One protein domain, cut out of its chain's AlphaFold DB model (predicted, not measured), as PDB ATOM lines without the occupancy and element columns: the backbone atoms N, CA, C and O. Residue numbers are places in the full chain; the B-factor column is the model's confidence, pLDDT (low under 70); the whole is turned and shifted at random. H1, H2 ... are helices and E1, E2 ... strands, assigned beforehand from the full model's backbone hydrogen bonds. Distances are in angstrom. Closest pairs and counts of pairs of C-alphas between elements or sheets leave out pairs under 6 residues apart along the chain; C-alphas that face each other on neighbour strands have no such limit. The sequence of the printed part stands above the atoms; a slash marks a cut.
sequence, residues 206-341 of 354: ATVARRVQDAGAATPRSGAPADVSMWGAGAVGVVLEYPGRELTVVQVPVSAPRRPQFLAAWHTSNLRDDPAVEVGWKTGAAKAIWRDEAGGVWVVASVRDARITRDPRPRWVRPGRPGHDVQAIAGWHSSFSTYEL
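This is residues 206 to 341 of the 354 residues of an uncharacterized protein of Nocardioides jejuensis (UniProt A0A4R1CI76). A twisted, wholly antiparallel sheet of seven strands makes a broad wall, and one of its faces is covered in part by a small strand hairpin, E8 and E9, and by one short helix, H1. The two sheets form a lopsided sandwich, two sheets face to face, in which the E8 E9 hairpin packs over E6 and E7 while H1 packs over E2 and E3. The printed part has 136 residues, with one named helix and nine named strands in the order H1 E1 E2 E3 E4 E5 E6 E7 E8 E9; the large sheet runs E1 E2 E3 E7 E6 E5 E4, and the class is mostly strand. It is compact and rounded, with a radius of gyration of the C-alphas of 13.9 A and spans of 37 by 30 by 28 A.

The large sheet holds E1 (residues 222 to 225), E2 (236 to 242), E3 (245 to 253), E7 (297 to 304), E6 (285 to 292), E5 (274 to 282) and E4 (267 to 271), in that order. E1 and E4 are its edge strands, and from edge to edge the strands' lines turn by 93 degrees. E1 E2 E3 and E4 E5 E6 E7 are two meanders, in which each strand is the antiparallel neighbour of the one before. E3 and E7 are antiparallel at 166 degrees, with N 248 and O 302 at 2.8 A, within hydrogen-bond range. E2 and E3 form a hairpin at 169 degrees, with N 240 and O 247 at 2.8 A. E1 and E2 form a hairpin at 160 degrees, with N 239 and O 224 at 2.8 A. On the other side of E7, E6 and E7 form a hairpin at 168 degrees, with N 288 and O 301 at 2.8 A. E5 and E6 form a hairpin, with N 280 and O 287 at 2.9 A, and E4 and E5 form another, with N 269 and O 279 at 2.9 A. E5 bends by 67 degrees at residue 277. E8 (residues 326 to 330) and E9 (336 to 340) form an antiparallel hairpin at 138 degrees, with N 329 and O 337 at 2.8 A. This small sheet faces the large one, 9.1 A centre to centre between the facing parts and with best planes 33 degrees apart. The closest C-alphas of E6 and E8 are those of Ala 288 and Ile 329, 6.3 A apart. E9 is apart from E6 and E7. H1 (residues 206 to 214) is on the large sheet at a height of 9.2 A, over E2 and E3, slantwise to the strands at 50 degrees to E2 on the local plane. The closest C-alphas of H1 and E2 are those of Ala 209 and Val 238, 6.2 A apart. In H1 every O i to N i+4 pair is within hydrogen-bond range.

H1 begins at C-alpha 206, at (-6.553, -4.262, 50.216), and is 12.2 A long. E1 measures 10.6 A, E2 20.1 A and E3 26.5 A, the last ending at C-alpha 253, (-11.203, -8.999, 34.109). E4 measures 12.8 A, E5 21.0 A, E6 22.6 A and E7 22.7 A. E8 measures 12.3 A and E9 12.8 A; E9 ends at C-alpha 340, (-27.078, -14.910, 56.311).

The two C-alphas farthest apart, those of Pro 257 and Arg 321, are 39.9 A apart. The printed part has no cut. The links E3 to E4, residues 254 to 266, and E7 to E8, residues 305 to 325, are long. The mean pLDDT of the printed part is 70.3; residues 312 to 341 are among the 51 under 70, and E8 and E9 have means of 41 and 38.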
ATOM      1  N   ALA A 206      -6.060  -5.170  49.182       76.00
ATOM      2  CA  ALA A 206      -6.553  -4.262  50.216       76.00
ATOM      3  C   ALA A 206      -7.805  -3.499  49.758       76.00
ATOM      4  O   ALA A 206      -8.757  -3.361  50.525       76.00
ATOM      5  N   THR A 207      -7.853  -3.075  48.494       69.31
ATOM      6  CA  THR A 207      -9.043  -2.433  47.925       69.31
ATOM      7  C   THR A 207     -10.220  -3.404  47.856       69.31
ATOM      8  O   THR A 207     -11.333  -3.036  48.223       69.31
ATOM      9  N   VAL A 208      -9.986  -4.657  47.438       75.06
ATOM     10  CA  VAL A 208     -11.036  -5.693  47.445       75.06
ATOM     11  C   VAL A 208     -11.547  -5.925  48.871       75.06
ATOM     12  O   VAL A 208     -12.754  -5.984  49.080       75.06
ATOM     13  N   ALA A 209     -10.649  -6.001  49.860       77.19
ATOM     14  CA  ALA A 209     -11.014  -6.170  51.268       77.19
ATOM     15  C   ALA A 209     -11.894  -5.026  51.785       77.19
ATOM     16  O   ALA A 209     -12.901  -5.285  52.443       77.19
ATOM     17  N   ARG A 210     -11.535  -3.776  51.465       69.88
ATOM     18  CA  ARG A 210     -12.308  -2.598  51.864       69.88
ATOM     19  C   ARG A 210     -13.700  -2.599  51.236       69.88
ATOM     20  O   ARG A 210     -14.663  -2.513  51.979       69.88
ATOM     21  N   ARG A 211     -13.834  -2.885  49.933       69.38
ATOM     22  CA  ARG A 211     -15.162  -3.005  49.290       69.38
ATOM     23  C   ARG A 211     -16.059  -4.049  49.950       69.38
ATOM     24  O   ARG A 211     -17.263  -3.849  50.054       69.38
ATOM     25  N   VAL A 212     -15.482  -5.168  50.388       71.38
ATOM     26  CA  VAL A 212     -16.224  -6.199  51.125       71.38
ATOM     27  C   VAL A 212     -16.730  -5.652  52.468       71.38
ATOM     28  O   VAL A 212     -17.869  -5.925  52.838       71.38
ATOM     29  N   GLN A 213     -15.922  -4.857  53.176       69.69
ATOM     30  CA  GLN A 213     -16.306  -4.209  54.438       69.69
ATOM     31  C   GLN A 213     -17.338  -3.089  54.243       69.69
ATOM     32  O   GLN A 213     -18.323  -3.059  54.975       69.69
ATOM     33  N   ASP A 214     -17.155  -2.217  53.249       61.12
ATOM     34  CA  ASP A 214     -18.072  -1.107  52.937       61.12
ATOM     35  C   ASP A 214     -19.461  -1.622  52.551       61.12
ATOM     36  O   ASP A 214     -20.486  -1.017  52.856       61.12
ATOM     37  N   ALA A 215     -19.500  -2.810  51.952       57.91
ATOM     38  CA  ALA A 215     -20.727  -3.519  51.643       57.91
ATOM     39  C   ALA A 215     -21.355  -4.250  52.852       57.91
ATOM     40  O   ALA A 215     -22.313  -5.007  52.702       57.91
ATOM     41  N   GLY A 216     -20.837  -4.023  54.060       56.78
ATOM     42  CA  GLY A 216     -21.430  -4.465  55.322       56.78
ATOM     43  C   GLY A 216     -20.887  -5.779  55.878       56.78
ATOM     44  O   GLY A 216     -21.443  -6.290  56.854       56.78
ATOM     45  N   ALA A 217     -19.820  -6.351  55.306       65.25
ATOM     46  CA  ALA A 217     -19.187  -7.523  55.905       65.25
ATOM     47  C   ALA A 217     -18.569  -7.185  57.272       65.25
ATOM     48  O   ALA A 217     -18.069  -6.083  57.507       65.25
ATOM     49  N   ALA A 218     -18.565  -8.164  58.177       69.56
ATOM     50  CA  ALA A 218     -17.905  -8.017  59.470       69.56
ATOM     51  C   ALA A 218     -16.398  -7.739  59.310       69.56
ATOM     52  O   ALA A 218     -15.784  -8.067  58.295       69.56
ATOM     53  N   THR A 219     -15.768  -7.189  60.346       80.00
ATOM     54  CA  THR A 219     -14.309  -7.054  60.361       80.00
ATOM     55  C   THR A 219     -13.659  -8.446  60.424       80.00
ATOM     56  O   THR A 219     -13.950  -9.210  61.351       80.00
ATOM     57  N   PRO A 220     -12.791  -8.808  59.465       82.56
ATOM     58  CA  PRO A 220     -12.091 -10.085  59.479       82.56
ATOM     59  C   PRO A 220     -10.980 -10.094  60.541       82.56
ATOM     60  O   PRO A 220     -10.466  -9.048  60.936       82.56
ATOM     61  N   ARG A 221     -10.574 -11.287  60.989       87.94
ATOM     62  CA  ARG A 221      -9.407 -11.479  61.873       87.94
ATOM     63  C   ARG A 221      -8.100 -11.152  61.163       87.94
ATOM     64  O   ARG A 221      -7.170 -10.647  61.782       87.94
ATOM     65  N   SER A 222      -8.030 -11.495  59.883       90.38
ATOM     66  CA  SER A 222      -6.864 -11.303  59.035       90.38
ATOM     67  C   SER A 222      -7.305 -11.178  57.573       90.38
ATOM     68  O   SER A 222      -8.418 -11.569  57.205       90.38
ATOM     69  N   GLY A 223      -6.434 -10.607  56.744       90.38
ATOM     70  CA  GLY A 223      -6.628 -10.511  55.304       90.38
ATOM     71  C   GLY A 223      -5.301 -10.690  54.574       90.38
ATOM     72  O   GLY A 223      -4.298 -10.099  54.968       90.38
ATOM     73  N   ALA A 224      -5.297 -11.498  53.517       93.81
ATOM     74  CA  ALA A 224      -4.124 -11.745  52.681       93.81
ATOM     75  C   ALA A 224      -4.504 -11.738  51.191       93.81
ATOM     76  O   ALA A 224      -5.647 -12.056  50.858       93.81
ATOM     77  N   PRO A 225      -3.583 -11.399  50.271       94.38
ATOM     78  CA  PRO A 225      -3.833 -11.544  48.841       94.38
ATOM     79  C   PRO A 225      -4.248 -12.976  48.480       94.38
ATOM     80  O   PRO A 225      -3.640 -13.940  48.946       94.38
ATOM     81  N   ALA A 226      -5.278 -13.117  47.647       92.62
ATOM     82  CA  ALA A 226      -5.686 -14.418  47.128       92.62
ATOM     83  C   ALA A 226      -4.734 -14.897  46.024       92.62
ATOM     84  O   ALA A 226      -4.204 -14.092  45.256       92.62
ATOM     85  N   ASP A 227      -4.575 -16.216  45.893       93.75
ATOM     86  CA  ASP A 227      -3.951 -16.796  44.707       93.75
ATOM     87  C   ASP A 227      -4.889 -16.635  43.503       93.75
ATOM     88  O   ASP A 227      -5.916 -17.305  43.373       93.75
ATOM     89  N   VAL A 228      -4.522 -15.704  42.629       91.31
ATOM     90  CA  VAL A 228      -5.259 -15.356  41.411       91.31
ATOM     91  C   VAL A 228      -4.561 -15.842  40.142       91.31
ATOM     92  O   VAL A 228      -5.019 -15.546  39.039       91.31
ATOM     93  N   SER A 229      -3.485 -16.625  40.271       89.94
ATOM     94  CA  SER A 229      -2.661 -17.084  39.144       89.94
ATOM     95  C   SER A 229      -3.476 -17.806  38.066       89.94
ATOM     96  O   SER A 229      -3.230 -17.641  36.870       89.94
ATOM     97  N   MET A 230      -4.507 -18.551  38.473       88.94
ATOM     98  CA  MET A 230      -5.387 -19.276  37.558       88.94
ATOM     99  C   MET A 230      -6.247 -18.376  36.663       88.94
ATOM    100  O   MET A 230      -6.740 -18.857  35.642       88.94
ATOM    101  N   TRP A 231      -6.449 -17.113  37.042       86.44
ATOM    102  CA  TRP A 231      -7.269 -16.144  36.312       86.44
ATOM    103  C   TRP A 231      -6.447 -15.289  35.344       86.44
ATOM    104  O   TRP A 231      -7.012 -14.710  34.426       86.44
ATOM    105  N   GLY A 232      -5.121 -15.270  35.486       81.75
ATOM    106  CA  GLY A 232      -4.222 -14.510  34.622       81.75
ATOM    107  C   GLY A 232      -4.009 -13.061  35.070       81.75
ATOM    108  O   GLY A 232      -4.379 -12.658  36.172       81.75
ATOM    109  N   ALA A 233      -3.346 -12.289  34.207       78.00
ATOM    110  CA  ALA A 233      -2.971 -10.910  34.500       78.00
ATOM    111  C   ALA A 233      -4.202 -10.016  34.731       78.00
ATOM    112  O   ALA A 233      -5.201 -10.123  34.021       78.00
ATOM    113  N   GLY A 234      -4.107  -9.123  35.718       74.81
ATOM    114  CA  GLY A 234      -5.166  -8.172  36.070       74.81
ATOM    115  C   GLY A 234      -6.236  -8.716  37.018       74.81
ATOM    116  O   GLY A 234      -7.043  -7.933  37.507       74.81
ATOM    117  N   ALA A 235      -6.241 -10.018  37.319       84.44
ATOM    118  CA  ALA A 235      -7.060 -10.537  38.405       84.44
ATOM    119  C   ALA A 235      -6.477 -10.118  39.760       84.44
ATOM    120  O   ALA A 235      -5.265 -10.174  39.968       84.44
ATOM    121  N   VAL A 236      -7.346  -9.715  40.683       84.94
ATOM    122  CA  VAL A 236      -6.970  -9.278  42.032       84.94
ATOM    123  C   VAL A 236      -7.959  -9.864  43.017       84.94
ATOM    124  O   VAL A 236      -9.160  -9.901  42.765       84.94
ATOM    125  N   GLY A 237      -7.476 -10.345  44.155       87.50
ATOM    126  CA  GLY A 237      -8.356 -10.923  45.152       87.50
ATOM    127  C   GLY A 237      -7.769 -10.910  46.544       87.50
ATOM    128  O   GLY A 237      -6.579 -10.665  46.743       87.50
ATOM    129  N   VAL A 238      -8.630 -11.202  47.504       89.69
ATOM    130  CA  VAL A 238      -8.306 -11.269  48.921       89.69
ATOM    131  C   VAL A 238      -8.920 -12.519  49.539       89.69
ATOM    132  O   VAL A 238     -10.017 -12.938  49.168       89.69
ATOM    133  N   VAL A 239      -8.202 -13.108  50.487       93.94
ATOM    134  CA  VAL A 239      -8.697 -14.101  51.434       93.94
ATOM    135  C   VAL A 239      -8.862 -13.402  52.777       93.94
ATOM    136  O   VAL A 239      -7.917 -12.802  53.283       93.94
ATOM    137  N   LEU A 240     -10.070 -13.455  53.329       87.62
ATOM    138  CA  LEU A 240     -10.458 -12.856  54.599       87.62
ATOM    139  C   LEU A 240     -10.830 -13.969  55.579       87.62
ATOM    140  O   LEU A 240     -11.741 -14.762  55.313       87.62
ATOM    141  N   GLU A 241     -10.146 -14.021  56.717       90.88
ATOM    142  CA  GLU A 241     -10.417 -15.019  57.750       90.88
ATOM    143  C   GLU A 241     -11.408 -14.488  58.784       90.88
ATOM    144  O   GLU A 241     -11.248 -13.404  59.344       90.88
ATOM    145  N   TYR A 242     -12.407 -15.302  59.109       85.50
ATOM    146  CA  TYR A 242     -13.391 -15.043  60.154       85.50
ATOM    147  C   TYR A 242     -13.387 -16.201  61.164       85.50
ATOM    148  O   TYR A 242     -12.826 -17.267  60.897       85.50
ATOM    149  N   PRO A 243     -14.015 -16.052  62.342       82.06
ATOM    150  CA  PRO A 243     -14.201 -17.173  63.258       82.06
ATOM    151  C   PRO A 243     -14.887 -18.374  62.576       82.06
ATOM    152  O   PRO A 243     -16.071 -18.324  62.257       82.06
ATOM    153  N   GLY A 244     -14.135 -19.458  62.353       80.88
ATOM    154  CA  GLY A 244     -14.656 -20.721  61.815       80.88
ATOM    155  C   GLY A 244     -14.957 -20.741  60.311       80.88
ATOM    156  O   GLY A 244     -15.517 -21.728  59.839       80.88
ATOM    157  N   ARG A 245     -14.598 -19.692  59.560       82.81
ATOM    158  CA  ARG A 245     -14.838 -19.618  58.111       82.81
ATOM    159  C   ARG A 245     -13.820 -18.740  57.386       82.81
ATOM    160  O   ARG A 245     -13.220 -17.846  57.977       82.81
ATOM    161  N   GLU A 246     -13.696 -18.964  56.086       88.06
ATOM    162  CA  GLU A 246     -12.837 -18.205  55.173       88.06
ATOM    163  C   GLU A 246     -13.682 -17.653  54.021       88.06
ATOM    164  O   GLU A 246     -14.506 -18.378  53.459       88.06
ATOM    165  N   LEU A 247     -13.485 -16.382  53.669       85.62
ATOM    166  CA  LEU A 247     -14.089 -15.737  52.504       85.62
ATOM    167  C   LEU A 247     -12.985 -15.356  51.519       85.62
ATOM    168  O   LEU A 247     -12.127 -14.538  51.830       85.62
ATOM    169  N   THR A 248     -13.030 -15.897  50.311       89.31
ATOM    170  CA  THR A 248     -12.212 -15.438  49.188       89.31
ATOM    171  C   THR A 248     -13.062 -14.585  48.261       89.31
ATOM    172  O   THR A 248     -14.108 -15.041  47.806       89.31
ATOM    173  N   VAL A 249     -12.605 -13.380  47.934       86.00
ATOM    174  CA  VAL A 249     -13.214 -12.536  46.900       86.00
ATOM    175  C   VAL A 249     -12.165 -12.236  45.846       86.00
ATOM    176  O   VAL A 249     -11.094 -11.730  46.167       86.00
ATOM    177  N   VAL A 250     -12.470 -12.556  44.592       86.00
ATOM    178  CA  VAL A 250     -11.593 -12.304  43.447       86.00
ATOM    179  C   VAL A 250     -12.353 -11.516  42.402       86.00
ATOM    180  O   VAL A 250     -13.440 -11.917  42.001       86.00
ATOM    181  N   GLN A 251     -11.761 -10.427  41.931       82.31
ATOM    182  CA  GLN A 251     -12.191  -9.723  40.736       82.31
ATOM    183  C   GLN A 251     -11.325 -10.161  39.559       82.31
ATOM    184  O   GLN A 251     -10.097 -10.188  39.638       82.31
ATOM    185  N   VAL A 252     -11.985 -10.557  38.479       80.81
ATOM    186  CA  VAL A 252     -11.385 -11.160  37.294       80.81
ATOM    187  C   VAL A 252     -11.800 -10.326  36.084       80.81
ATOM    188  O   VAL A 252     -12.994 -10.255  35.798       80.81
ATOM    189  N   PRO A 253     -10.868  -9.713  35.338       75.38
ATOM    190  CA  PRO A 253     -11.203  -8.999  34.109       75.38
ATOM    191  C   PRO A 253     -11.994  -9.884  33.139       75.38
ATOM    192  O   PRO A 253     -11.683 -11.064  32.985       75.38
ATOM    193  N   VAL A 254     -12.985  -9.341  32.424       73.69
ATOM    194  CA  VAL A 254     -13.713 -10.121  31.396       73.69
ATOM    195  C   VAL A 254     -12.807 -10.615  30.261       73.69
ATOM    196  O   VAL A 254     -13.152 -11.580  29.578       73.69
ATOM    197  N   SER A 255     -11.650  -9.975  30.078       71.00
ATOM    198  CA  SER A 255     -10.589 -10.356  29.141       71.00
ATOM    199  C   SER A 255      -9.699 -11.500  29.640       71.00
ATOM    200  O   SER A 255      -8.841 -11.969  28.891       71.00
ATOM    201  N   ALA A 256      -9.881 -11.960  30.882       79.56
ATOM    202  CA  ALA A 256      -9.117 -13.063  31.444       79.56
ATOM    203  C   ALA A 256      -9.227 -14.327  30.568       79.56
ATOM    204  O   ALA A 256     -10.313 -14.656  30.077       79.56
ATOM    205  N   PRO A 257      -8.136 -15.105  30.413       79.06
ATOM    206  CA  PRO A 257      -8.127 -16.319  29.594       79.06
ATOM    207  C   PRO A 257      -9.090 -17.400  30.102       79.06
ATOM    208  O   PRO A 257      -9.433 -18.322  29.361       79.06
ATOM    209  N   ARG A 258      -9.515 -17.319  31.368       85.00
ATOM    210  CA  ARG A 258     -10.468 -18.245  31.979       85.00
ATOM    211  C   ARG A 258     -11.646 -17.483  32.556       85.00
ATOM    212  O   ARG A 258     -11.475 -16.624  33.416       85.00
ATOM    213  N   ARG A 259     -12.846 -17.872  32.129       85.75
ATOM    214  CA  ARG A 259     -14.092 -17.386  32.718       85.75
ATOM    215  C   ARG A 259     -14.384 -18.146  34.012       85.75
ATOM    216  O   ARG A 259     -14.207 -19.370  34.035       85.75
ATOM    217  N   PRO A 260     -14.818 -17.463  35.081       86.56
ATOM    218  CA  PRO A 260     -15.314 -18.146  36.261       86.56
ATOM    219  C   PRO A 260     -16.495 -19.049  35.916       86.56
ATOM    220  O   PRO A 260     -17.411 -18.640  35.212       86.56
ATOM    221  N   GLN A 261     -16.453 -20.285  36.406       88.12
ATOM    222  CA  GLN A 261     -17.521 -21.265  36.233       88.12
ATOM    223  C   GLN A 261     -17.578 -22.202  37.440       88.12
ATOM    224  O   GLN A 261     -16.566 -22.438  38.123       88.12
ATOM    225  N   PHE A 262     -18.754 -22.764  37.701       84.12
ATOM    226  CA  PHE A 262     -18.894 -23.870  38.637       84.12
ATOM    227  C   PHE A 262     -18.417 -25.177  37.998       84.12
ATOM    228  O   PHE A 262     -18.560 -25.410  36.801       84.12
ATOM    229  N   LEU A 263     -17.802 -26.038  38.809       85.88
ATOM    230  CA  LEU A 263     -17.428 -27.388  38.383       85.88
ATOM    231  C   LEU A 263     -18.600 -28.343  38.640       85.88
ATOM    232  O   LEU A 263     -19.419 -28.077  39.514       85.88
ATOM    233  N   ALA A 264     -18.626 -29.497  37.969       82.12
ATOM    234  CA  ALA A 264     -19.731 -30.466  38.041       82.12
ATOM    235  C   ALA A 264     -20.097 -30.964  39.460       82.12
ATOM    236  O   ALA A 264     -21.183 -31.488  39.666       82.12
ATOM    237  N   ALA A 265     -19.206 -30.807  40.444       88.50
ATOM    238  CA  ALA A 265     -19.438 -31.190  41.840       88.50
ATOM    239  C   ALA A 265     -20.227 -30.151  42.668       88.50
ATOM    240  O   ALA A 265     -20.354 -30.317  43.880       88.50
ATOM    241  N   TRP A 266     -20.680 -29.055  42.057       90.25
ATOM    242  CA  TRP A 266     -21.453 -28.007  42.720       90.25
ATOM    243  C   TRP A 266     -22.935 -28.139  42.377       90.25
ATOM    244  O   TRP A 266     -23.297 -28.354  41.224       90.25
ATOM    245  N   HIS A 267     -23.791 -27.951  43.375       86.44
ATOM    246  CA  HIS A 267     -25.199 -27.658  43.142       86.44
ATOM    247  C   HIS A 267     -25.304 -26.186  42.755       86.44
ATOM    248  O   HIS A 267     -24.856 -25.344  43.530       86.44
ATOM    249  N   THR A 268     -25.853 -25.877  41.581       86.12
ATOM    250  CA  THR A 268     -25.920 -24.504  41.065       86.12
ATOM    251  C   THR A 268     -27.349 -24.068  40.779       86.12
ATOM    252  O   THR A 268     -28.230 -24.879  40.486       86.12
ATOM    253  N   SER A 269     -27.575 -22.765  40.880       79.19
ATOM    254  CA  SER A 269     -28.809 -22.097  40.487       79.19
ATOM    255  C   SER A 269     -28.516 -20.630  40.193       79.19
ATOM    256  O   SER A 269     -27.617 -20.051  40.799       79.19
ATOM    257  N   ASN A 270     -29.319 -19.998  39.344       75.69
ATOM    258  CA  ASN A 270     -29.302 -18.540  39.245       75.69
ATOM    259  C   ASN A 270     -30.070 -17.938  40.422       75.69
ATOM    260  O   ASN A 270     -31.059 -18.520  40.887       75.69
ATOM    261  N   LEU A 271     -29.633 -16.774  40.903       66.12
ATOM    262  CA  LEU A 271     -30.383 -16.045  41.915       66.12
ATOM    263  C   LEU A 271     -31.728 -15.612  41.311       66.12
ATOM    264  O   LEU A 271     -31.784 -15.024  40.234       66.12
ATOM    265  N   ARG A 272     -32.834 -15.934  41.992       61.16
ATOM    266  CA  ARG A 272     -34.198 -15.751  41.455       61.16
ATOM    267  C   ARG A 272     -34.489 -14.310  41.023       61.16
ATOM    268  O   ARG A 272     -35.199 -14.112  40.043       61.16
ATOM    269  N   ASP A 273     -33.948 -13.352  41.767       60.53
ATOM    270  CA  ASP A 273     -34.201 -11.921  41.594       60.53
ATOM    271  C   ASP A 273     -33.090 -11.222  40.781       60.53
ATOM    272  O   ASP A 273     -33.211 -10.042  40.464       60.53
ATOM    273  N   ASP A 274     -32.020 -11.945  40.430       59.34
ATOM    274  CA  ASP A 274     -30.911 -11.431  39.625       59.34
ATOM    275  C   ASP A 274     -30.274 -12.558  38.785       59.34
ATOM    276  O   ASP A 274     -29.406 -13.297  39.267       59.34
ATOM    277  N   PRO A 275     -30.693 -12.726  37.519       66.56
ATOM    278  CA  PRO A 275     -30.179 -13.791  36.666       66.56
ATOM    279  C   PRO A 275     -28.704 -13.602  36.279       66.56
ATOM    280  O   PRO A 275     -28.117 -14.541  35.741       66.56
ATOM    281  N   ALA A 276     -28.097 -12.436  36.542       65.38
ATOM    282  CA  ALA A 276     -26.673 -12.193  36.312       65.38
ATOM    283  C   ALA A 276     -25.779 -12.781  37.420       65.38
ATOM    284  O   ALA A 276     -24.553 -12.814  37.273       65.38
ATOM    285  N   VAL A 277     -26.383 -13.272  38.510       71.00
ATOM    286  CA  VAL A 277     -25.690 -13.909  39.632       71.00
ATOM    287  C   VAL A 277     -25.936 -15.417  39.608       71.00
ATOM    288  O   VAL A 277     -27.029 -15.904  39.909       71.00
ATOM    289  N   GLU A 278     -24.885 -16.177  39.312       78.19
ATOM    290  CA  GLU A 278     -24.878 -17.628  39.473       78.19
ATOM    291  C   GLU A 278     -24.366 -17.969  40.875       78.19
ATOM    292  O   GLU A 278     -23.264 -17.581  41.278       78.19
ATOM    293  N   VAL A 279     -25.158 -18.718  41.637       81.56
ATOM    294  CA  VAL A 279     -24.773 -19.210  42.958       81.56
ATOM    295  C   VAL A 279     -24.647 -20.720  42.934       81.56
ATOM    296  O   VAL A 279     -25.338 -21.427  42.200       81.56
ATOM    297  N   GLY A 280     -23.779 -21.239  43.787       82.81
ATOM    298  CA  GLY A 280     -23.694 -22.666  43.981       82.81
ATOM    299  C   GLY A 280     -23.063 -23.044  45.299       82.81
ATOM    300  O   GLY A 280     -22.326 -22.280  45.926       82.81
ATOM    301  N   TRP A 281     -23.343 -24.265  45.724       86.25
ATOM    302  CA  TRP A 281     -22.857 -24.799  46.983       86.25
ATOM    303  C   TRP A 281     -22.478 -26.274  46.864       86.25
ATOM    304  O   TRP A 281     -22.873 -26.993  45.946       86.25
ATOM    305  N   LYS A 282     -21.682 -26.716  47.829       89.00
ATOM    306  CA  LYS A 282     -21.394 -28.116  48.136       89.00
ATOM    307  C   LYS A 282     -21.114 -28.225  49.631       89.00
ATOM    308  O   LYS A 282     -20.955 -27.210  50.307       89.00
ATOM    309  N   THR A 283     -21.006 -29.437  50.164       86.00
ATOM    310  CA  THR A 283     -20.618 -29.602  51.569       86.00
ATOM    311  C   THR A 283     -19.302 -28.870  51.859       86.00
ATOM    312  O   THR A 283     -18.299 -29.072  51.172       86.00
ATOM    313  N   GLY A 284     -19.324 -27.989  52.860       84.19
ATOM    314  CA  GLY A 284     -18.192 -27.185  53.304       84.19
ATOM    315  C   GLY A 284     -17.943 -25.887  52.526       84.19
ATOM    316  O   GLY A 284     -17.014 -25.163  52.884       84.19
ATOM    317  N   ALA A 285     -18.700 -25.581  51.460       86.75
ATOM    318  CA  ALA A 285     -18.438 -24.387  50.655       86.75
ATOM    319  C   ALA A 285     -19.657 -23.822  49.910       86.75
ATOM    320  O   ALA A 285     -20.484 -24.555  49.371       86.75
ATOM    321  N   ALA A 286     -19.688 -22.499  49.787       84.56
ATOM    322  CA  ALA A 286     -20.589 -21.754  48.915       84.56
ATOM    323  C   ALA A 286     -19.770 -20.857  47.984       84.56
ATOM    324  O   ALA A 286     -18.658 -20.448  48.322       84.56
ATOM    325  N   LYS A 287     -20.293 -20.563  46.802       83.00
ATOM    326  CA  LYS A 287     -19.677 -19.658  45.839       83.00
ATOM    327  C   LYS A 287     -20.762 -18.882  45.105       83.00
ATOM    328  O   LYS A 287     -21.817 -19.431  44.805       83.00
ATOM    329  N   ALA A 288     -20.462 -17.633  44.791       81.56
ATOM    330  CA  ALA A 288     -21.215 -16.814  43.864       81.56
ATOM    331  C   ALA A 288     -20.285 -16.277  42.779       81.56
ATOM    332  O   ALA A 288     -19.130 -15.930  43.045       81.56
ATOM    333  N   ILE A 289     -20.804 -16.230  41.562       81.06
ATOM    334  CA  ILE A 289     -20.167 -15.652  40.391       81.06
ATOM    335  C   ILE A 289     -21.157 -14.638  39.838       81.06
ATOM    336  O   ILE A 289     -22.291 -14.995  39.532       81.06
ATOM    337  N   TRP A 290     -20.736 -13.390  39.696       77.25
ATOM    338  CA  TRP A 290     -21.526 -12.396  38.981       77.25
ATOM    339  C   TRP A 290     -20.655 -11.625  38.013       77.25
ATOM    340  O   TRP A 290     -19.437 -11.511  38.192       77.25
ATOM    341  N   ARG A 291     -21.299 -11.107  36.975       72.06
ATOM    342  CA  ARG A 291     -20.682 -10.193  36.028       72.06
ATOM    343  C   ARG A 291     -21.083  -8.778  36.410       72.06
ATOM    344  O   ARG A 291     -22.261  -8.450  36.389       72.06
ATOM    345  N   ASP A 292     -20.104  -7.956  36.751       64.31
ATOM    346  CA  ASP A 292     -20.314  -6.521  36.861       64.31
ATOM    347  C   ASP A 292     -20.305  -5.943  35.442       64.31
ATOM    348  O   ASP A 292     -19.249  -5.794  34.816       64.31
ATOM    349  N   GLU A 293     -21.498  -5.712  34.894       55.72
ATOM    350  CA  GLU A 293     -21.661  -5.185  33.537       55.72
ATOM    351  C   GLU A 293     -21.076  -3.777  33.404       55.72
ATOM    352  O   GLU A 293     -20.448  -3.487  32.390       55.72
ATOM    353  N   ALA A 294     -21.182  -2.951  34.451       49.59
ATOM    354  CA  ALA A 294     -20.602  -1.612  34.492       49.59
ATOM    355  C   ALA A 294     -19.086  -1.634  34.757       49.59
ATOM    356  O   ALA A 294     -18.373  -0.714  34.366       49.59
ATOM    357  N   GLY A 295     -18.587  -2.674  35.425       52.66
ATOM    358  CA  GLY A 295     -17.179  -2.803  35.789       52.66
ATOM    359  C   GLY A 295     -16.310  -3.548  34.772       52.66
ATOM    360  O   GLY A 295     -15.086  -3.528  34.873       52.66
ATOM    361  N   GLY A 296     -16.906  -4.266  33.813       63.72
ATOM    362  CA  GLY A 296     -16.143  -5.114  32.889       63.72
ATOM    363  C   GLY A 296     -15.354  -6.226  33.601       63.72
ATOM    364  O   GLY A 296     -14.334  -6.701  33.094       63.72
ATOM    365  N   VAL A 297     -15.816  -6.663  34.774       67.88
ATOM    366  CA  VAL A 297     -15.186  -7.713  35.584       67.88
ATOM    367  C   VAL A 297     -16.198  -8.791  35.955       67.88
ATOM    368  O   VAL A 297     -17.398  -8.558  36.070       67.88
ATOM    369  N   TRP A 298     -15.703 -10.000  36.163       74.75
ATOM    370  CA  TRP A 298     -16.382 -11.008  36.958       74.75
ATOM    371  C   TRP A 298     -15.934 -10.862  38.396       74.75
ATOM    372  O   TRP A 298     -14.740 -10.710  38.656       74.75
ATOM    373  N   VAL A 299     -16.851 -11.004  39.337       77.94
ATOM    374  CA  VAL A 299     -16.469 -11.166  40.731       77.94
ATOM    375  C   VAL A 299     -16.868 -12.555  41.194       77.94
ATOM    376  O   VAL A 299     -17.965 -13.053  40.938       77.94
ATOM    377  N   VAL A 300     -15.916 -13.204  41.850       82.38
ATOM    378  CA  VAL A 300     -16.036 -14.549  42.389       82.38
ATOM    379  C   VAL A 300     -15.885 -14.444  43.894       82.38
ATOM    380  O   VAL A 300     -14.783 -14.229  44.397       82.38
ATOM    381  N   ALA A 301     -16.985 -14.624  44.614       82.94
ATOM    382  CA  ALA A 301     -16.979 -14.745  46.065       82.94
ATOM    383  C   ALA A 301     -17.111 -16.225  46.433       82.94
ATOM    384  O   ALA A 301     -17.985 -16.921  45.929       82.94
ATOM    385  N   SER A 302     -16.229 -16.745  47.279       85.38
ATOM    386  CA  SER A 302     -16.265 -18.126  47.764       85.38
ATOM    387  C   SER A 302     -16.139 -18.142  49.277       85.38
ATOM    388  O   SER A 302     -15.220 -17.550  49.826       85.38
ATOM    389  N   VAL A 303     -17.035 -18.856  49.946       83.81
ATOM    390  CA  VAL A 303     -17.008 -19.064  51.394       83.81
ATOM    391  C   VAL A 303     -16.700 -20.525  51.671       83.81
ATOM    392  O   VAL A 303     -17.342 -21.411  51.104       83.81
ATOM    393  N   ARG A 304     -15.744 -20.783  52.562       85.44
ATOM    394  CA  ARG A 304     -15.487 -22.107  53.133       85.44
ATOM    395  C   ARG A 304     -15.942 -22.117  54.583       85.44
ATOM    396  O   ARG A 304     -15.433 -21.348  55.394       85.44
ATOM    397  N   ASP A 305     -16.898 -22.982  54.891       82.81
ATOM    398  CA  ASP A 305     -17.469 -23.139  56.228       82.81
ATOM    399  C   ASP A 305     -18.008 -24.566  56.378       82.81
ATOM    400  O   ASP A 305     -18.884 -24.996  55.624       82.81
ATOM    401  N   ALA A 306     -17.487 -25.311  57.357       82.94
ATOM    402  CA  ALA A 306     -17.853 -26.708  57.599       82.94
ATOM    403  C   ALA A 306     -19.344 -26.900  57.935       82.94
ATOM    404  O   ALA A 306     -19.870 -28.004  57.803       82.94
ATOM    405  N   ARG A 307     -20.041 -25.831  58.340       80.06
ATOM    406  CA  ARG A 307     -21.474 -25.852  58.653       80.06
ATOM    407  C   ARG A 307     -22.357 -25.891  57.403       80.06
ATOM    408  O   ARG A 307     -23.543 -26.212  57.504       80.06
ATOM    409  N   ILE A 308     -21.802 -25.608  56.221       76.62
ATOM    410  CA  ILE A 308     -22.520 -25.703  54.946       76.62
ATOM    411  C   ILE A 308     -22.710 -27.182  54.610       76.62
ATOM    412  O   ILE A 308     -21.823 -27.840  54.078       76.62
ATOM    413  N   THR A 309     -23.877 -27.722  54.935       79.31
ATOM    414  CA  THR A 309     -24.241 -29.128  54.665       79.31
ATOM    415  C   THR A 309     -25.391 -29.263  53.670       79.31
ATOM    416  O   THR A 309     -25.662 -30.357  53.182       79.31
ATOM    417  N   ARG A 310     -26.050 -28.148  53.348       77.12
ATOM    418  CA  ARG A 310     -27.192 -28.029  52.439       77.12
ATOM    419  C   ARG A 310     -27.163 -26.667  51.753       77.12
ATOM    420  O   ARG A 310     -26.364 -25.815  52.140       77.12
ATOM    421  N   ASP A 311     -28.081 -26.469  50.813       73.56
ATOM    422  CA  ASP A 311     -28.282 -25.205  50.107       73.56
ATOM    423  C   ASP A 311     -28.399 -24.019  51.079       73.56
ATOM    424  O   ASP A 311     -29.363 -23.961  51.860       73.56
ATOM    425  N   PRO A 312     -27.420 -23.095  51.082       65.81
ATOM    426  CA  PRO A 312     -27.498 -21.882  51.866       65.81
ATOM    427  C   PRO A 312     -28.502 -20.949  51.195       65.81
ATOM    428  O   PRO A 312     -28.150 -20.132  50.351       65.81
ATOM    429  N   ARG A 313     -29.784 -21.098  51.544       56.03
ATOM    430  CA  ARG A 313     -30.828 -20.261  50.958       56.03
ATOM    431  C   ARG A 313     -30.568 -18.791  51.301       56.03
ATOM    432  O   ARG A 313     -30.588 -18.457  52.488       56.03
ATOM    433  N   PRO A 314     -30.400 -17.914  50.300       48.91
ATOM    434  CA  PRO A 314     -30.220 -16.496  50.540       48.91
ATOM    435  C   PRO A 314     -31.485 -15.938  51.198       48.91
ATOM    436  O   PRO A 314     -32.588 -16.057  50.660       48.91
ATOM    437  N   ARG A 315     -31.345 -15.345  52.385       46.44
ATOM    438  CA  ARG A 315     -32.384 -14.500  52.978       46.44
ATOM    439  C   ARG A 315     -31.983 -13.048  52.795       46.44
ATOM    440  O   ARG A 315     -30.899 -12.652  53.209       46.44
ATOM    441  N   TRP A 316     -32.877 -12.274  52.191       41.53
ATOM    442  CA  TRP A 316     -32.784 -10.822  52.136       41.53
ATOM    443  C   TRP A 316     -32.863 -10.268  53.560       41.53
ATOM    444  O   TRP A 316     -33.944 -10.206  54.147       41.53
ATOM    445  N   VAL A 317     -31.724  -9.885  54.129       36.94
ATOM    446  CA  VAL A 317     -31.698  -9.088  55.354       36.94
ATOM    447  C   VAL A 317     -31.616  -7.628  54.922       36.94
ATOM    448  O   VAL A 317     -30.796  -7.272  54.078       36.94
ATOM    449  N   ARG A 318     -32.491  -6.770  55.459       35.03
ATOM    450  CA  ARG A 318     -32.318  -5.317  55.306       35.03
ATOM    451  C   ARG A 318     -30.915  -4.939  55.814       35.03
ATOM    452  O   ARG A 318     -30.497  -5.534  56.806       35.03
ATOM    453  N   PRO A 319     -30.225  -3.951  55.215       32.84
ATOM    454  CA  PRO A 319     -28.964  -3.445  55.757       32.84
ATOM    455  C   PRO A 319     -29.177  -3.067  57.231       32.84
ATOM    456  O   PRO A 319     -29.982  -2.188  57.543       32.84
ATOM    457  N   GLY A 320     -28.563  -3.810  58.156       29.92
ATOM    458  CA  GLY A 320     -28.993  -3.773  59.552       29.92
ATOM    459  C   GLY A 320     -28.051  -4.451  60.545       29.92
ATOM    460  O   GLY A 320     -28.030  -5.669  60.657       29.92
ATOM    461  N   ARG A 321     -27.401  -3.589  61.338       28.78
ATOM    462  CA  ARG A 321     -26.637  -3.785  62.588       28.78
ATOM    463  C   ARG A 321     -25.332  -4.613  62.531       28.78
ATOM    464  O   ARG A 321     -25.336  -5.755  62.081       28.78
ATOM    465  N   PRO A 322     -24.229  -4.078  63.102       30.91
ATOM    466  CA  PRO A 322     -22.997  -4.830  63.342       30.91
ATOM    467  C   PRO A 322     -23.264  -6.097  64.165       30.91
ATOM    468  O   PRO A 322     -23.912  -6.024  65.208       30.91
ATOM    469  N   GLY A 323     -22.742  -7.244  63.721       31.86
ATOM    470  CA  GLY A 323     -22.778  -8.501  64.481       31.86
ATOM    471  C   GLY A 323     -23.784  -9.554  64.008       31.86
ATOM    472  O   GLY A 323     -23.813 -10.640  64.581       31.86
ATOM    473  N   HIS A 324     -24.563  -9.287  62.959       32.81
ATOM    474  CA  HIS A 324     -25.224 -10.358  62.214       32.81
ATOM    475  C   HIS A 324     -24.200 -10.985  61.260       32.81
ATOM    476  O   HIS A 324     -23.372 -10.289  60.683       32.81
ATOM    477  N   ASP A 325     -24.164 -12.310  61.177       37.41
ATOM    478  CA  ASP A 325     -23.157 -13.032  60.406       37.41
ATOM    479  C   ASP A 325     -23.492 -12.960  58.922       37.41
ATOM    480  O   ASP A 325     -24.387 -13.662  58.448       37.41
ATOM    481  N   VAL A 326     -22.768 -12.104  58.199       41.34
ATOM    482  CA  VAL A 326     -23.139 -11.774  56.832       41.34
ATOM    483  C   VAL A 326     -22.088 -12.142  55.779       41.34
ATOM    484  O   VAL A 326     -20.940 -11.709  55.835       41.34
ATOM    485  N   GLN A 327     -22.484 -12.972  54.813       41.56
ATOM    486  CA  GLN A 327     -21.764 -13.277  53.579       41.56
ATOM    487  C   GLN A 327     -21.951 -12.137  52.583       41.56
ATOM    488  O   GLN A 327     -23.071 -11.823  52.223       41.56
ATOM    489  N   ALA A 328     -20.880 -11.566  52.059       39.97
ATOM    490  CA  ALA A 328     -20.961 -10.671  50.913       39.97
ATOM    491  C   ALA A 328     -21.139 -11.506  49.621       39.97
ATOM    492  O   ALA A 328     -20.197 -12.169  49.186       39.97
ATOM    493  N   ILE A 329     -22.329 -11.528  49.017       43.59
ATOM    494  CA  ILE A 329     -22.575 -12.015  47.643       43.59
ATOM    495  C   ILE A 329     -23.173 -10.833  46.847       43.59
ATOM    496  O   ILE A 329     -23.656  -9.877  47.427       43.59
ATOM    497  N   ALA A 330     -23.049 -10.782  45.529       37.59
ATOM    498  CA  ALA A 330     -23.460  -9.628  44.722       37.59
ATOM    499  C   ALA A 330     -24.898  -9.145  44.995       37.59
ATOM    500  O   ALA A 330     -25.829  -9.945  44.997       37.59
ATOM    501  N   GLY A 331     -25.073  -7.844  45.207       36.62
ATOM    502  CA  GLY A 331     -26.363  -7.169  45.255       36.62
ATOM    503  C   GLY A 331     -26.658  -6.387  43.978       36.62
ATOM    504  O   GLY A 331     -25.760  -6.101  43.191       36.62
ATOM    505  N   TRP A 332     -27.924  -5.997  43.834       32.62
ATOM    506  CA  TRP A 332     -28.583  -5.451  42.635       32.62
ATOM    507  C   TRP A 332     -27.973  -4.173  42.009       32.62
ATOM    508  O   TRP A 332     -28.453  -3.717  40.978       32.62
ATOM    509  N   HIS A 333     -26.934  -3.575  42.602       33.66
ATOM    510  CA  HIS A 333     -26.370  -2.282  42.183       33.66
ATOM    511  C   HIS A 333     -24.864  -2.166  42.458       33.66
ATOM    512  O   HIS A 333     -24.426  -1.236  43.131       33.66
ATOM    513  N   SER A 334     -24.054  -3.126  41.998       35.44
ATOM    514  CA  SER A 334     -22.580  -3.057  42.146       35.44
ATOM    515  C   SER A 334     -22.073  -3.117  43.604       35.44
ATOM    516  O   SER A 334     -20.870  -3.085  43.855       35.44
ATOM    517  N   SER A 335     -22.976  -3.229  44.581       34.78
ATOM    518  CA  SER A 335     -22.708  -3.389  46.010       34.78
ATOM    519  C   SER A 335     -22.726  -4.869  46.382       34.78
ATOM    520  O   SER A 335     -23.573  -5.605  45.875       34.78
ATOM    521  N   PHE A 336     -21.870  -5.334  47.299       37.19
ATOM    522  CA  PHE A 336     -22.087  -6.670  47.856       37.19
ATOM    523  C   PHE A 336     -23.357  -6.635  48.719       37.19
ATOM    524  O   PHE A 336     -23.467  -5.874  49.673       37.19
ATOM    525  N   SER A 337     -24.341  -7.453  48.374       36.25
ATOM    526  CA  SER A 337     -25.413  -7.804  49.287       36.25
ATOM    527  C   SER A 337     -24.882  -8.748  50.346       36.25
ATOM    528  O   SER A 337     -23.974  -9.553  50.154       36.25
ATOM    529  N   THR A 338     -25.476  -8.637  51.508       36.16
ATOM    530  CA  THR A 338     -24.967  -9.232  52.716       36.16
ATOM    531  C   THR A 338     -26.005 -10.323  53.097       36.16
ATOM    532  O   THR A 338     -27.137  -9.993  53.436       36.16
ATOM    533  N   TYR A 339     -25.651 -11.615  52.984       41.12
ATOM    534  CA  TYR A 339     -26.496 -12.809  53.156       41.12
ATOM    535  C   TYR A 339     -26.191 -13.603  54.430       41.12
ATOM    536  O   TYR A 339     -25.043 -13.855  54.773       41.12
ATOM    537  N   GLU A 340     -27.224 -14.094  55.104       36.84
ATOM    538  CA  GLU A 340     -27.078 -14.910  56.311       36.84
ATOM    539  C   GLU A 340     -26.910 -16.406  55.970       36.84
ATOM    540  O   GLU A 340     -27.806 -17.024  55.390       36.84
ATOM    541  N   LEU A 341     -25.797 -17.029  56.388       35.84
ATOM    542  CA  LEU A 341     -25.749 -18.489  56.543       35.84
ATOM    543  C   LEU A 341     -26.389 -18.841  57.878       35.84
ATOM    544  O   LEU A 341     -25.699 -18.908  58.896       35.84
TER     545      LEU A 341